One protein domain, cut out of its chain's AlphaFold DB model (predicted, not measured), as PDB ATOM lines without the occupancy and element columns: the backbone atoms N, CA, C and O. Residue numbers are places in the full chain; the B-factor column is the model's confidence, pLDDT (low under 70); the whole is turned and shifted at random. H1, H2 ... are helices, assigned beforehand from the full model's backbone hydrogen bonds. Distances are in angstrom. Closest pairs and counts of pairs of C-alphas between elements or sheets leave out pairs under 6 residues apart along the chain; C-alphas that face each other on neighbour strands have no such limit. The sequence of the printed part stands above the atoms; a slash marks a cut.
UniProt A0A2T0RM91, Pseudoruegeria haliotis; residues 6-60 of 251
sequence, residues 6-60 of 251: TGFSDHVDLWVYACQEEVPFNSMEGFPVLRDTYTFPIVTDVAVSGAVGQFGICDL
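AT A GLANCE: This is residues 6 to 60 of the 251 residues of a protein of Pseudoruegeria haliotis (UniProt A0A2T0RM91). The chain makes a loose loop: it runs out through H2 and H3 and folds back as the long helix H4, whose residues 55 to 58 pack on H2. Short H1 lies beyond H2. The printed part has 55 residues with four named helices, H1 to H4, and no named strand: all helix. It is only just loose, close to compact, with radius of gyration of the C-alphas 12.5 A and spans of 35 by 23 by 13 A.

HOW THE PARTS SIT: H1, residues 6 to 9, and H2, residues 12 to 21, meet only through their link. H4, residues 41 to 58, touches H2 with residues 55 to 58 alone, about perpendicular at 78 degrees; their closest C-alphas, Cys 19 and Cys 58, are 5.0 A apart. H3, residues 30 to 35, is close to H4 but not clearly touching: closest C-alphas Arg 35 and Thr 44, 6.3 A. Every O i to N i+4 pair is within hydrogen-bond range in H3, 5 of 6 in H2 and 12 of 14 in H4; H1 is too short for one.

IN THESE COORDINATES: H1 begins at C-alpha 6 (27.517, 40.808, 17.749). H2 measures 14.2 A. H4, 25.8 A, ends at C-alpha 58 (45.032, 41.495, 16.521).

THE WHOLE: The printed part has no cut and no long link. Residues 6 to 9 and 43 have pLDDT under 70.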
ATOM      1  N   THR A   6      27.845  42.181  17.344       57.94
ATOM      2  CA  THR A   6      27.517  40.808  17.749       57.94
ATOM      3  C   THR A   6      28.621  39.797  17.427       57.94
ATOM      4  O   THR A   6      29.048  39.088  18.327       57.94
ATOM      5  N   GLY A   7      29.177  39.785  16.210       57.44
ATOM      6  CA  GLY A   7      30.156  38.760  15.810       57.44
ATOM      7  C   GLY A   7      31.513  38.856  16.519       57.44
ATOM      8  O   GLY A   7      32.153  37.839  16.759       57.44
ATOM      9  N   PHE A   8      31.951  40.065  16.893       59.50
ATOM     10  CA  PHE A   8      33.153  40.238  17.722       59.50
ATOM     11  C   PHE A   8      32.920  39.772  19.165       59.50
ATOM     12  O   PHE A   8      33.797  39.156  19.761       59.50
ATOM     13  N   SER A   9      31.732  40.040  19.716       62.75
ATOM     14  CA  SER A   9      31.400  39.683  21.101       62.75
ATOM     15  C   SER A   9      31.304  38.168  21.302       62.75
ATOM     16  O   SER A   9      31.690  37.681  22.361       62.75
ATOM     17  N   ASP A  10      30.851  37.430  20.284       74.50
ATOM     18  CA  ASP A  10      30.668  35.973  20.346       74.50
ATOM     19  C   ASP A  10      31.987  35.177  20.247       74.50
ATOM     20  O   ASP A  10      32.001  33.981  20.534       74.50
ATOM     21  N   HIS A  11      33.093  35.825  19.855       78.94
ATOM     22  CA  HIS A  11      34.400  35.184  19.635       78.94
ATOM     23  C   HIS A  11      35.572  35.933  20.278       78.94
ATOM     24  O   HIS A  11      36.730  35.694  19.933       78.94
ATOM     25  N   VAL A  12      35.301  36.884  21.176       85.00
ATOM     26  CA  VAL A  12      36.356  37.701  21.796       85.00
ATOM     27  C   VAL A  12      37.364  36.838  22.555       85.00
ATOM     28  O   VAL A  12      38.552  37.138  22.553       85.00
ATOM     29  N   ASP A  13      36.905  35.745  23.159       86.31
ATOM     30  CA  ASP A  13      37.733  34.753  23.831       86.31
ATOM     31  C   ASP A  13      38.705  34.074  22.861       86.31
ATOM     32  O   ASP A  13      39.899  34.017  23.144       86.31
ATOM     33  N   LEU A  14      38.229  33.642  21.692       87.38
ATOM     34  CA  LEU A  14      39.077  33.048  20.660       87.38
ATOM     35  C   LEU A  14      40.108  34.051  20.136       87.38
ATOM     36  O   LEU A  14      41.274  33.695  19.991       87.38
ATOM     37  N   TRP A  15      39.719  35.311  19.919       89.62
ATOM     38  CA  TRP A  15      40.653  36.357  19.489       89.62
ATOM     39  C   TRP A  15      41.722  36.670  20.537       89.62
ATOM     40  O   TRP A  15      42.870  36.916  20.170       89.62
ATOM     41  N   VAL A  16      41.389  36.598  21.832       90.06
ATOM     42  CA  VAL A  16      42.385  36.720  22.907       90.06
ATOM     43  C   VAL A  16      43.446  35.628  22.798       90.06
ATOM     44  O   VAL A  16      44.605  35.926  23.037       90.06
ATOM     45  N   TYR A  17      43.106  34.390  22.439       89.25
ATOM     46  CA  TYR A  17      44.124  33.352  22.243       89.25
ATOM     47  C   TYR A  17      44.837  33.525  20.904       89.25
ATOM     48  O   TYR A  17      46.045  33.738  20.887       89.25
ATOM     49  N   ALA A  18      44.103  33.555  19.792       89.12
ATOM     50  CA  ALA A  18      44.681  33.623  18.450       89.12
ATOM     51  C   ALA A  18      45.680  34.781  18.301       89.12
ATOM     52  O   ALA A  18      46.779  34.589  17.795       89.12
ATOM     53  N   CYS A  19      45.368  35.970  18.819       92.62
ATOM     54  CA  CYS A  19      46.271  37.114  18.695       92.62
ATOM     55  C   CYS A  19      47.504  37.047  19.604       92.62
ATOM     56  O   CYS A  19      48.503  37.692  19.306       92.62
ATOM     57  N   GLN A  20      47.457  36.283  20.694       91.88
ATOM     58  CA  GLN A  20      48.592  36.111  21.610       91.88
ATOM     59  C   GLN A  20      49.485  34.939  21.204       91.88
ATOM     60  O   GLN A  20      50.660  34.898  21.562       91.88
ATOM     61  N   GLU A  21      48.916  33.977  20.483       89.69
ATOM     62  CA  GLU A  21      49.599  32.768  20.043       89.69
ATOM     63  C   GLU A  21      50.172  32.948  18.638       89.69
ATOM     64  O   GLU A  21      51.332  32.621  18.396       89.69
ATOM     65  N   GLU A  22      49.403  33.519  17.710       86.75
ATOM     66  CA  GLU A  22      49.823  33.637  16.316       86.75
ATOM     67  C   GLU A  22      50.719  34.843  16.046       86.75
ATOM     68  O   GLU A  22      51.527  34.792  15.124       86.75
ATOM     69  N   VAL A  23      50.623  35.922  16.824       88.06
ATOM     70  CA  VAL A  23      51.438  37.131  16.634       88.06
ATOM     71  C   VAL A  23      52.498  37.206  17.740       88.06
ATOM     72  O   VAL A  23      52.160  37.050  18.911       88.06
ATOM     73  N   PRO A  24      53.784  37.460  17.422       86.06
ATOM     74  CA  PRO A  24      54.338  37.837  16.116       86.06
ATOM     75  C   PRO A  24      54.870  36.661  15.278       86.06
ATOM     76  O   PRO A  24      55.607  36.896  14.323       86.06
ATOM     77  N   PHE A  25      54.566  35.410  15.641       87.31
ATOM     78  CA  PHE A  25      55.073  34.231  14.928       87.31
ATOM     79  C   PHE A  25      54.686  34.247  13.437       87.31
ATOM     80  O   PHE A  25      55.520  34.009  12.565       87.31
ATOM     81  N   ASN A  26      53.441  34.627  13.156       89.44
ATOM     82  CA  ASN A  26      52.920  34.980  11.845       89.44
ATOM     83  C   ASN A  26      52.880  36.507  11.686       89.44
ATOM     84  O   ASN A  26      52.685  37.254  12.647       89.44
ATOM     85  N   SER A  27      53.021  36.995  10.450       90.44
ATOM     86  CA  SER A  27      52.959  38.430  10.150       90.44
ATOM     87  C   SER A  27      52.401  38.723   8.758       90.44
ATOM     88  O   SER A  27      52.537  37.921   7.830       90.44
ATOM     89  N   MET A  28      51.844  39.928   8.585       89.44
ATOM     90  CA  MET A  28      51.445  40.439   7.266       89.44
ATOM     91  C   MET A  28      52.625  40.641   6.308       89.44
ATOM     92  O   MET A  28      52.412  40.684   5.099       89.44
ATOM     93  N   GLU A  29      53.856  40.757   6.815       90.75
ATOM     94  CA  GLU A  29      55.063  40.819   5.983       90.75
ATOM     95  C   GLU A  29      55.436  39.434   5.433       90.75
ATOM     96  O   GLU A  29      55.762  39.304   4.253       90.75
ATOM     97  N   GLY A  30      55.329  38.386   6.257       90.69
ATOM     98  CA  GLY A  30      55.611  37.006   5.850       90.69
ATOM     99  C   GLY A  30      54.503  36.369   5.009       90.69
ATOM    100  O   GLY A  30      54.780  35.512   4.168       90.69
ATOM    101  N   PHE A  31      53.252  36.801   5.186       89.94
ATOM    102  CA  PHE A  31      52.100  36.195   4.516       89.94
ATOM    103  C   PHE A  31      52.201  36.187   2.973       89.94
ATOM    104  O   PHE A  31      52.021  35.115   2.393       89.94
ATOM    105  N   PRO A  32      52.533  37.295   2.273       88.00
ATOM    106  CA  PRO A  32      52.699  37.280   0.818       88.00
ATOM    107  C   PRO A  32      53.784  36.308   0.344       88.00
ATOM    108  O   PRO A  32      53.596  35.649  -0.674       88.00
ATOM    109  N   VAL A  33      54.882  36.175   1.100       89.56
ATOM    110  CA  VAL A  33      55.989  35.267   0.763       89.56
ATOM    111  C   VAL A  33      55.512  33.816   0.757       89.56
ATOM    112  O   VAL A  33      55.801  33.087  -0.189       89.56
ATOM    113  N   LEU A  34      54.748  33.405   1.774       87.19
ATOM    114  CA  LEU A  34      54.171  32.061   1.846       87.19
ATOM    115  C   LEU A  34      53.085  31.853   0.788       87.19
ATOM    116  O   LEU A  34      53.084  30.838   0.092       87.19
ATOM    117  N   ARG A  35      52.180  32.823   0.637       86.75
ATOM    118  CA  ARG A  35      51.078  32.782  -0.333       86.75
ATOM    119  C   ARG A  35      51.582  32.498  -1.747       86.75
ATOM    120  O   ARG A  35      50.983  31.696  -2.458       86.75
ATOM    121  N   ASP A  36      52.686  33.129  -2.138       87.00
ATOM    122  CA  ASP A  36      53.252  33.002  -3.483       87.00
ATOM    123  C   ASP A  36      53.879  31.615  -3.746       87.00
ATOM    124  O   ASP A  36      54.215  31.298  -4.886       87.00
ATOM    125  N   THR A  37      53.990  30.757  -2.722       87.31
ATOM    126  CA  THR A  37      54.398  29.347  -2.869       87.31
ATOM    127  C   THR A  37      53.238  28.399  -3.179       87.31
ATOM    128  O   THR A  37      53.475  27.254  -3.566       87.31
ATOM    129  N   TYR A  38      51.984  28.839  -3.029       84.12
ATOM    130  CA  TYR A  38      50.830  27.960  -3.196       84.12
ATOM    131  C   TYR A  38      50.530  27.639  -4.662       84.12
ATOM    132  O   TYR A  38      50.513  28.502  -5.538       84.12
ATOM    133  N   THR A  39      50.194  26.373  -4.911       85.12
ATOM    134  CA  THR A  39      49.906  25.833  -6.249       85.12
ATOM    135  C   THR A  39      48.657  26.436  -6.901       85.12
ATOM    136  O   THR A  39      48.555  26.458  -8.127       85.12
ATOM    137  N   PHE A  40      47.690  26.909  -6.106       82.19
ATOM    138  CA  PHE A  40      46.371  27.330  -6.590       82.19
ATOM    139  C   PHE A  40      46.099  28.812  -6.293       82.19
ATOM    140  O   PHE A  40      45.609  29.135  -5.209       82.19
ATOM    141  N   PRO A  41      46.317  29.718  -7.266       73.94
ATOM    142  CA  PRO A  41      46.128  31.158  -7.076       73.94
ATOM    143  C   PRO A  41      44.725  31.554  -6.598       73.94
ATOM    144  O   PRO A  41      44.585  32.465  -5.794       73.94
ATOM    145  N   ILE A  42      43.674  30.839  -7.009       72.12
ATOM    146  CA  ILE A  42      42.293  31.153  -6.599       72.12
ATOM    147  C   ILE A  42      42.051  31.006  -5.086       72.12
ATOM    148  O   ILE A  42      41.227  31.715  -4.518       72.12
ATOM    149  N   VAL A  43      42.794  30.120  -4.416       69.81
ATOM    150  CA  VAL A  43      42.716  29.937  -2.956       69.81
ATOM    151  C   VAL A  43      43.405  31.101  -2.231       69.81
ATOM    152  O   VAL A  43      43.060  31.433  -1.097       69.81
ATOM    153  N   THR A  44      44.338  31.779  -2.905       74.19
ATOM    154  CA  THR A  44      45.133  32.857  -2.313       74.19
ATOM    155  C   THR A  44      44.330  34.132  -2.063       74.19
ATOM    156  O   THR A  44      44.535  34.767  -1.032       74.19
ATOM    157  N   ASP A  45      43.370  34.481  -2.925       73.44
ATOM    158  CA  ASP A  45      42.574  35.708  -2.768       73.44
ATOM    159  C   ASP A  45      41.665  35.652  -1.530       73.44
ATOM    160  O   ASP A  45      41.554  36.624  -0.775       73.44
ATOM    161  N   VAL A  46      41.062  34.486  -1.271       71.75
ATOM    162  CA  VAL A  46      40.264  34.248  -0.059       71.75
ATOM    163  C   VAL A  46      41.154  34.359   1.180       71.75
ATOM    164  O   VAL A  46      40.802  35.070   2.126       71.75
ATOM    165  N   ALA A  47      42.339  33.744   1.138       77.56
ATOM    166  CA  ALA A  47      43.306  33.788   2.229       77.56
ATOM    167  C   ALA A  47      43.795  35.218   2.534       77.56
ATOM    168  O   ALA A  47      43.932  35.570   3.702       77.56
ATOM    169  N   VAL A  48      43.999  36.069   1.517       84.38
ATOM    170  CA  VAL A  48      44.413  37.476   1.705       84.38
ATOM    171  C   VAL A  48      43.376  38.245   2.519       84.38
ATOM    172  O   VAL A  48      43.731  38.947   3.465       84.38
ATOM    173  N   SER A  49      42.094  38.120   2.167       82.50
ATOM    174  CA  SER A  49      41.029  38.826   2.888       82.50
ATOM    175  C   SER A  49      40.915  38.371   4.348       82.50
ATOM    176  O   SER A  49      40.738  39.210   5.234       82.50
ATOM    177  N   GLY A  50      41.088  37.066   4.594       83.94
ATOM    178  CA  GLY A  50      41.121  36.482   5.933       83.94
ATOM    179  C   GLY A  50      42.301  36.997   6.753       83.94
ATOM    180  O   GLY A  50      42.094  37.496   7.854       83.94
ATOM    181  N   ALA A  51      43.508  36.982   6.180       87.88
ATOM    182  CA  ALA A  51      44.719  37.479   6.831       87.88
ATOM    183  C   ALA A  51      44.589  38.962   7.213       87.88
ATOM    184  O   ALA A  51      44.788  39.319   8.370       87.88
ATOM    185  N   VAL A  52      44.169  39.827   6.280       89.25
ATOM    186  CA  VAL A  52      43.962  41.260   6.565       89.25
ATOM    187  C   VAL A  52      42.953  41.463   7.700       89.25
ATOM    188  O   VAL A  52      43.168  42.310   8.566       89.25
ATOM    189  N   GLY A  53      41.863  40.690   7.708       87.69
ATOM    190  CA  GLY A  53      40.871  40.732   8.780       87.69
ATOM    191  C   GLY A  53      41.443  40.302  10.130       87.69
ATOM    192  O   GLY A  53      41.267  41.010  11.117       87.69
ATOM    193  N   GLN A  54      42.153  39.177  10.163       88.12
ATOM    194  CA  GLN A  54      42.736  38.606  11.372       88.12
ATOM    195  C   GLN A  54      43.807  39.511  11.988       88.12
ATOM    196  O   GLN A  54      43.684  39.891  13.150       88.12
ATOM    197  N   PHE A  55      44.820  39.920  11.218       91.06
ATOM    198  CA  PHE A  55      45.879  40.784  11.746       91.06
ATOM    199  C   PHE A  55      45.339  42.154  12.173       91.06
ATOM    200  O   PHE A  55      45.726  42.656  13.224       91.06
ATOM    201  N   GLY A  56      44.369  42.714  11.438       91.69
ATOM    202  CA  GLY A  56      43.714  43.961  11.834       91.69
ATOM    203  C   GLY A  56      42.895  43.853  13.128       91.69
ATOM    204  O   GLY A  56      42.759  44.842  13.844       91.69
ATOM    205  N   ILE A  57      42.355  42.670  13.453       90.31
ATOM    206  CA  ILE A  57      41.741  42.411  14.764       90.31
ATOM    207  C   ILE A  57      42.824  42.309  15.841       90.31
ATOM    208  O   ILE A  57      42.644  42.863  16.922       90.31
ATOM    209  N   CYS A  58      43.949  41.656  15.553       92.62
ATOM    210  CA  CYS A  58      45.032  41.495  16.521       92.62
ATOM    211  C   CYS A  58      45.724  42.803  16.908       92.62
ATOM    212  O   CYS A  58      46.123  42.938  18.062       92.62
ATOM    213  N   ASP A  59      45.743  43.805  16.027       92.06
ATOM    214  CA  ASP A  59      46.194  45.167  16.354       92.06
ATOM    215  C   ASP A  59      45.361  45.840  17.471       92.06
ATOM    216  O   ASP A  59      45.783  46.842  18.049       92.06
ATOM    217  N   LEU A  60      44.170  45.311  17.786       91.88
ATOM    218  CA  LEU A  60      43.310  45.810  18.865       91.88
ATOM    219  C   LEU A  60      43.671  45.238  20.245       91.88
ATOM    220  O   LEU A  60      43.140  45.718  21.250       91.88
TER     221      LEU A  60